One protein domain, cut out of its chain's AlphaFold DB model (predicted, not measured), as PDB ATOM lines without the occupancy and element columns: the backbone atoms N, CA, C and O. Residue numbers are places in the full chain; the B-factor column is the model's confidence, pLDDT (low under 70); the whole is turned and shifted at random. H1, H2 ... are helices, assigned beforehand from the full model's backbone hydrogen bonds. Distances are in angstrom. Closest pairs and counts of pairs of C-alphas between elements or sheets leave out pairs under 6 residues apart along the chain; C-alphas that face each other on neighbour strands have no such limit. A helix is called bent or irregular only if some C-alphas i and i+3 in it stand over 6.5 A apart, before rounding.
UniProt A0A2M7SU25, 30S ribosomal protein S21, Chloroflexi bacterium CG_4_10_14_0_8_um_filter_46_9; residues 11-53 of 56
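Overview. This is residues 11 to 53 of the 56 residues of the protein "30S ribosomal protein S21" of Chloroflexi bacterium CG_4_10_14_0_8_um_filter_46_9 (UniProt A0A2M7SU25). Picture an open hook: the helices H1 and H2 follow each other nearly end to end as a long, angled shaft, and after a loop the third helix, H3, turns aside at the far end as the hook's tip. The helices do not form a core, for no helix touches another. The printed part has 43 residues with three named helices in the order H1, H2, H3 and no named strand, and its class is all helix. It is extended, with a radius of gyration of the C-alphas of 15.0 A, and the C-alphas span 47 by 23 by 8 A, an outline that is only just flat.

Along the chain. Begin at Gly 11, whose C-alpha stands at (116.511, 143.690, 240.092). Find C-alpha 12 next, at (116.249, 145.628, 236.770); from there H1 runs through residues 12 to 25, 20.0 A from first to last C-alpha, and ends at C-alpha 25 at (125.891, 135.718, 222.274). Two residues on, look for H2 at residues 28 to 35, Ile 28 to Arg 35, which measures 10.5 A. After five more residues you reach H3, residues 41 to 53, from Pro 41 to C-alpha 53 at (141.022, 133.381, 206.960), a length of 18.7 A. H1 is the longest helix by residues, with 14, and no helix is bent or irregular.

Arrangement. Start with H1 and H2, which are close but not clearly touching, with 1 pair of C-alphas within 8 A. Look there at the closest C-alphas, those of Val 23 and Leu 29, 7.4 A apart. The lines of these two helices stand at a steep tilt of 43 degrees, and they run the same way. Their centres are 17.9 A apart. Going on along the backbone, H2 and H3 are apart, with no C-alpha of the one within 8 A of the other. H1 and H3 are apart too, again with no C-alpha of the one within 8 A of the other. In H1, H2 and H3, every pair of O i and N i+4 inside the helix is within hydrogen-bond range.

Size, cuts and confidence. Measure the reach from Gly 11 to Ser 42, whose C-alphas are the two farthest apart, at 46.9 A; the first and last printed C-alphas, of Gly 11 and Arg 53, are 42.5 A apart. Residues 11 to 33 stand free, of which 12 to 25 belong to H1 and 28 to 33 to H2. Residues 35 to 43, of which 41 to 43 belong to H3, and residues 45 to 53, which belong to H3, stand free too. The links H1 to H2 and H2 to H3 are both tight, and the printed part has no cut. In the B-factor column you will find a mean pLDDT of 91.1 over the printed part of this model, and no printed residue is under 70.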
ATOM      1  N   GLY A  11     116.417 142.257 240.375       86.56
ATOM      2  CA  GLY A  11     116.511 143.690 240.092       86.56
ATOM      3  C   GLY A  11     116.660 143.996 238.594       86.56
ATOM      4  O   GLY A  11     117.236 143.213 237.833       86.56
ATOM      5  N   PHE A  12     116.208 145.180 238.170       86.12
ATOM      6  CA  PHE A  12     116.249 145.628 236.770       86.12
ATOM      7  C   PHE A  12     117.643 145.526 236.124       86.12
ATOM      8  O   PHE A  12     117.776 145.054 234.994       86.12
ATOM      9  N   GLU A  13     118.700 145.911 236.846       89.44
ATOM     10  CA  GLU A  13     120.069 145.864 236.319       89.44
ATOM     11  C   GLU A  13     120.535 144.443 235.984       89.44
ATOM     12  O   GLU A  13     121.235 144.235 234.989       89.44
ATOM     13  N   SER A  14     120.137 143.450 236.787       89.88
ATOM     14  CA  SER A  14     120.466 142.045 236.525       89.88
ATOM     15  C   SER A  14     119.778 141.563 235.250       89.88
ATOM     16  O   SER A  14     120.431 140.984 234.374       89.88
ATOM     17  N   LEU A  15     118.494 141.893 235.082       90.56
ATOM     18  CA  LEU A  15     117.751 141.559 233.872       90.56
ATOM     19  C   LEU A  15     118.397 142.191 232.629       90.56
ATOM     20  O   LEU A  15     118.621 141.501 231.630       90.56
ATOM     21  N   LEU A  16     118.782 143.468 232.708       91.31
ATOM     22  CA  LEU A  16     119.455 144.172 231.615       91.31
ATOM     23  C   LEU A  16     120.805 143.528 231.260       91.31
ATOM     24  O   LEU A  16     121.125 143.361 230.080       91.31
ATOM     25  N   ARG A  17     121.594 143.105 232.258       91.62
ATOM     26  CA  ARG A  17     122.852 142.375 232.019       91.62
ATOM     27  C   ARG A  17     122.609 141.049 231.296       91.62
ATOM     28  O   ARG A  17     123.329 140.746 230.341       91.62
ATOM     29  N   ARG A  18     121.597 140.272 231.701       91.25
ATOM     30  CA  ARG A  18     121.243 139.002 231.038       91.25
ATOM     31  C   ARG A  18     120.783 139.229 229.600       91.25
ATOM     32  O   ARG A  18     121.247 138.525 228.703       91.25
ATOM     33  N   PHE A  19     119.958 140.249 229.371       91.94
ATOM     34  CA  PHE A  19     119.520 140.639 228.032       91.94
ATOM     35  C   PHE A  19     120.704 141.016 227.137       91.94
ATOM     36  O   PHE A  19     120.875 140.442 226.061       91.94
ATOM     37  N   ASN A  20     121.589 141.898 227.609       92.50
ATOM     38  CA  ASN A  20     122.776 142.302 226.855       92.50
ATOM     39  C   ASN A  20     123.687 141.110 226.532       92.50
ATOM     40  O   ASN A  20     124.176 140.992 225.404       92.50
ATOM     41  N   ARG A  21     123.865 140.178 227.478       92.25
ATOM     42  CA  ARG A  21     124.624 138.941 227.246       92.25
ATOM     43  C   ARG A  21     123.987 138.079 226.155       92.25
ATOM     44  O   ARG A  21     124.702 137.622 225.264       92.25
ATOM     45  N   GLN A  22     122.667 137.885 226.182       92.56
ATOM     46  CA  GLN A  22     121.964 137.130 225.142       92.56
ATOM     47  C   GLN A  22     122.054 137.807 223.766       92.56
ATOM     48  O   GLN A  22     122.295 137.128 222.768       92.56
ATOM     49  N   VAL A  23     121.930 139.137 223.695       94.12
ATOM     50  CA  VAL A  23     122.070 139.903 222.443       94.12
ATOM     51  C   VAL A  23     123.465 139.725 221.835       94.12
ATOM     52  O   VAL A  23     123.596 139.509 220.624       94.12
ATOM     53  N   GLN A  24     124.505 139.779 222.670       91.81
ATOM     54  CA  GLN A  24     125.891 139.578 222.243       91.81
ATOM     55  C   GLN A  24     126.153 138.132 221.804       91.81
ATOM     56  O   GLN A  24     126.697 137.914 220.718       91.81
ATOM     57  N   GLN A  25     125.731 137.142 222.599       91.75
ATOM     58  CA  GLN A  25     125.891 135.718 222.274       91.75
ATOM     59  C   GLN A  25     125.148 135.338 220.990       91.75
ATOM     60  O   GLN A  25     125.713 134.663 220.129       91.75
ATOM     61  N   GLY A  26     123.927 135.844 220.814       92.19
ATOM     62  CA  GLY A  26     123.130 135.642 219.606       92.19
ATOM     63  C   GLY A  26     123.668 136.364 218.369       92.19
ATOM     64  O   GLY A  26     123.102 136.212 217.292       92.19
ATOM     65  N   ARG A  27     124.737 137.171 218.494       90.75
ATOM     66  CA  ARG A  27     125.322 137.988 217.414       90.75
ATOM     67  C   ARG A  27     124.292 138.825 216.645       90.75
ATOM     68  O   ARG A  27     124.507 139.149 215.475       90.75
ATOM     69  N   ILE A  28     123.216 139.232 217.317       91.62
ATOM     70  CA  ILE A  28     122.061 139.904 216.705       91.62
ATOM     71  C   ILE A  28     122.505 141.197 216.011       91.62
ATOM     72  O   ILE A  28     122.163 141.447 214.859       91.62
ATOM     73  N   LEU A  29     123.366 141.982 216.665       90.31
ATOM     74  CA  LEU A  29     123.889 143.229 216.098       90.31
ATOM     75  C   LEU A  29     124.736 143.003 214.835       90.31
ATOM     76  O   LEU A  29     124.693 143.808 213.905       90.31
ATOM     77  N   ALA A  30     125.505 141.912 214.779       90.31
ATOM     78  CA  ALA A  30     126.308 141.581 213.603       90.31
ATOM     79  C   ALA A  30     125.426 141.131 212.432       90.31
ATOM     80  O   ALA A  30     125.701 141.466 211.279       90.31
ATOM     81  N   GLU A  31     124.351 140.402 212.726       90.06
ATOM     82  CA  GLU A  31     123.371 139.975 211.735       90.06
ATOM     83  C   GLU A  31     122.606 141.157 211.136       90.06
ATOM     84  O   GLU A  31     122.555 141.280 209.911       90.06
ATOM     85  N   VAL A  32     122.093 142.060 211.975       92.56
ATOM     86  CA  VAL A  32     121.394 143.275 211.526       92.56
ATOM     87  C   VAL A  32     122.303 144.124 210.637       92.56
ATOM     88  O   VAL A  32     121.899 144.534 209.551       92.56
ATOM     89  N   ARG A  33     123.570 144.321 211.032       90.44
ATOM     90  CA  ARG A  33     124.548 145.054 210.210       90.44
ATOM     91  C   ARG A  33     124.796 144.392 208.858       90.44
ATOM     92  O   ARG A  33     124.876 145.093 207.855       90.44
ATOM     93  N   ARG A  34     124.897 143.059 208.814       88.75
ATOM     94  CA  ARG A  34     125.110 142.311 207.566       88.75
ATOM     95  C   ARG A  34     123.882 142.340 206.650       88.75
ATOM     96  O   ARG A  34     124.049 142.333 205.439       88.75
ATOM     97  N   ARG A  35     122.671 142.342 207.214       90.19
ATOM     98  CA  ARG A  35     121.402 142.330 206.464       90.19
ATOM     99  C   ARG A  35     120.873 143.726 206.113       90.19
ATOM    100  O   ARG A  35     119.826 143.818 205.487       90.19
ATOM    101  N   ARG A  36     121.572 144.803 206.499       91.31
ATOM    102  CA  ARG A  36     121.136 146.193 206.266       91.31
ATOM    103  C   ARG A  36     120.908 146.515 204.783       91.31
ATOM    104  O   ARG A  36     120.084 147.363 204.472       91.31
ATOM    105  N   PHE A  37     121.646 145.866 203.891       91.75
ATOM    106  CA  PHE A  37     121.522 146.015 202.445       91.75
ATOM    107  C   PHE A  37     121.557 144.643 201.778       91.75
ATOM    108  O   PHE A  37     122.113 143.684 202.322       91.75
ATOM    109  N   PHE A  38     120.964 144.550 200.588       93.00
ATOM    110  CA  PHE A  38     121.095 143.358 199.764       93.00
ATOM    111  C   PHE A  38     122.544 143.218 199.289       93.00
ATOM    112  O   PHE A  38     123.133 144.152 198.752       93.00
ATOM    113  N   GLU A  39     123.103 142.029 199.473       92.00
ATOM    114  CA  GLU A  39     124.421 141.661 198.979       92.00
ATOM    115  C   GLU A  39     124.271 140.445 198.070       92.00
ATOM    116  O   GLU A  39     123.599 139.470 198.427       92.00
ATOM    117  N   LYS A  40     124.908 140.480 196.894       95.25
ATOM    118  CA  LYS A  40     124.868 139.346 195.967       95.25
ATOM    119  C   LYS A  40     125.413 138.092 196.669       95.25
ATOM    120  O   LYS A  40     126.439 138.170 197.353       95.25
ATOM    121  N   PRO A  41     124.813 136.903 196.464       92.81
ATOM    122  CA  PRO A  41     125.242 135.683 197.153       92.81
ATOM    123  C   PRO A  41     126.736 135.357 196.986       92.81
ATOM    124  O   PRO A  41     127.358 134.810 197.898       92.81
ATOM    125  N   SER A  42     127.329 135.703 195.839       94.62
ATOM    126  CA  SER A  42     128.758 135.528 195.557       94.62
ATOM    127  C   SER A  42     129.652 136.404 196.441       94.62
ATOM    128  O   SER A  42     130.633 135.913 197.000       94.62
ATOM    129  N   GLU A  43     129.303 137.676 196.621       92.94
ATOM    130  CA  GLU A  43     130.040 138.631 197.457       92.94
ATOM    131  C   GLU A  43     129.950 138.253 198.936       92.94
ATOM    132  O   GLU A  43     130.972 138.182 199.622       92.94
ATOM    133  N   ALA A  44     128.760 137.853 199.395       91.38
ATOM    134  CA  ALA A  44     128.558 137.352 200.751       91.38
ATOM    135  C   ALA A  44     129.420 136.105 201.042       91.38
ATOM    136  O   ALA A  44     130.013 135.983 202.121       91.38
ATOM    137  N   ARG A  45     129.539 135.177 200.076       92.06
ATOM    138  CA  ARG A  45     130.428 134.000 200.182       92.06
ATOM    139  C   ARG A  45     131.900 134.416 200.263       92.06
ATOM    140  O   ARG A  45     132.604 133.918 201.143       92.06
ATOM    141  N   LYS A  46     132.348 135.350 199.413       93.12
ATOM    142  CA  LYS A  46     133.725 135.882 199.427       93.12
ATOM    143  C   LYS A  46     134.062 136.548 200.767       93.12
ATOM    144  O   LYS A  46     135.060 136.183 201.391       93.12
ATOM    145  N   LYS A  47     133.202 137.439 201.278       89.12
ATOM    146  CA  LYS A  47     133.394 138.086 202.591       89.12
ATOM    147  C   LYS A  47     133.431 137.075 203.736       89.12
ATOM    148  O   LYS A  47     134.276 137.186 204.623       89.12
ATOM    149  N   LYS A  48     132.573 136.046 203.708       88.12
ATOM    150  CA  LYS A  48     132.571 134.973 204.719       88.12
ATOM    151  C   LYS A  48     133.880 134.175 204.717       88.12
ATOM    152  O   LYS A  48     134.360 133.820 205.791       88.12
ATOM    153  N   GLN A  49     134.460 133.893 203.549       91.75
ATOM    154  CA  GLN A  49     135.756 133.211 203.448       91.75
ATOM    155  C   GLN A  49     136.909 134.091 203.946       91.75
ATOM    156  O   GLN A  49     137.719 133.625 204.744       91.75
ATOM    157  N   ALA A  50     136.947 135.368 203.553       91.38
ATOM    158  CA  ALA A  50     137.960 136.315 204.023       91.38
ATOM    159  C   ALA A  50     137.927 136.488 205.553       91.38
ATOM    160  O   ALA A  50     138.962 136.421 206.212       91.38
ATOM    161  N   ALA A  51     136.728 136.612 206.135       88.56
ATOM    162  CA  ALA A  51     136.553 136.713 207.582       88.56
ATOM    163  C   ALA A  51     137.008 135.452 208.338       88.56
ATOM    164  O   ALA A  51     137.474 135.565 209.467       88.56
ATOM    165  N   LYS A  52     136.886 134.259 207.735       88.88
ATOM    166  CA  LYS A  52     137.425 133.015 208.312       88.88
ATOM    167  C   LYS A  52     138.952 132.986 208.272       88.88
ATOM    168  O   LYS A  52     139.555 132.638 209.275       88.88
ATOM    169  N   ARG A  53     139.559 133.376 207.144       89.12
ATOM    170  CA  ARG A  53     141.022 133.381 206.960       89.12
ATOM    171  C   ARG A  53     141.736 134.342 207.908       89.12
ATOM    172  O   ARG A  53     142.781 133.998 208.418       89.12
TER     173      ARG A  53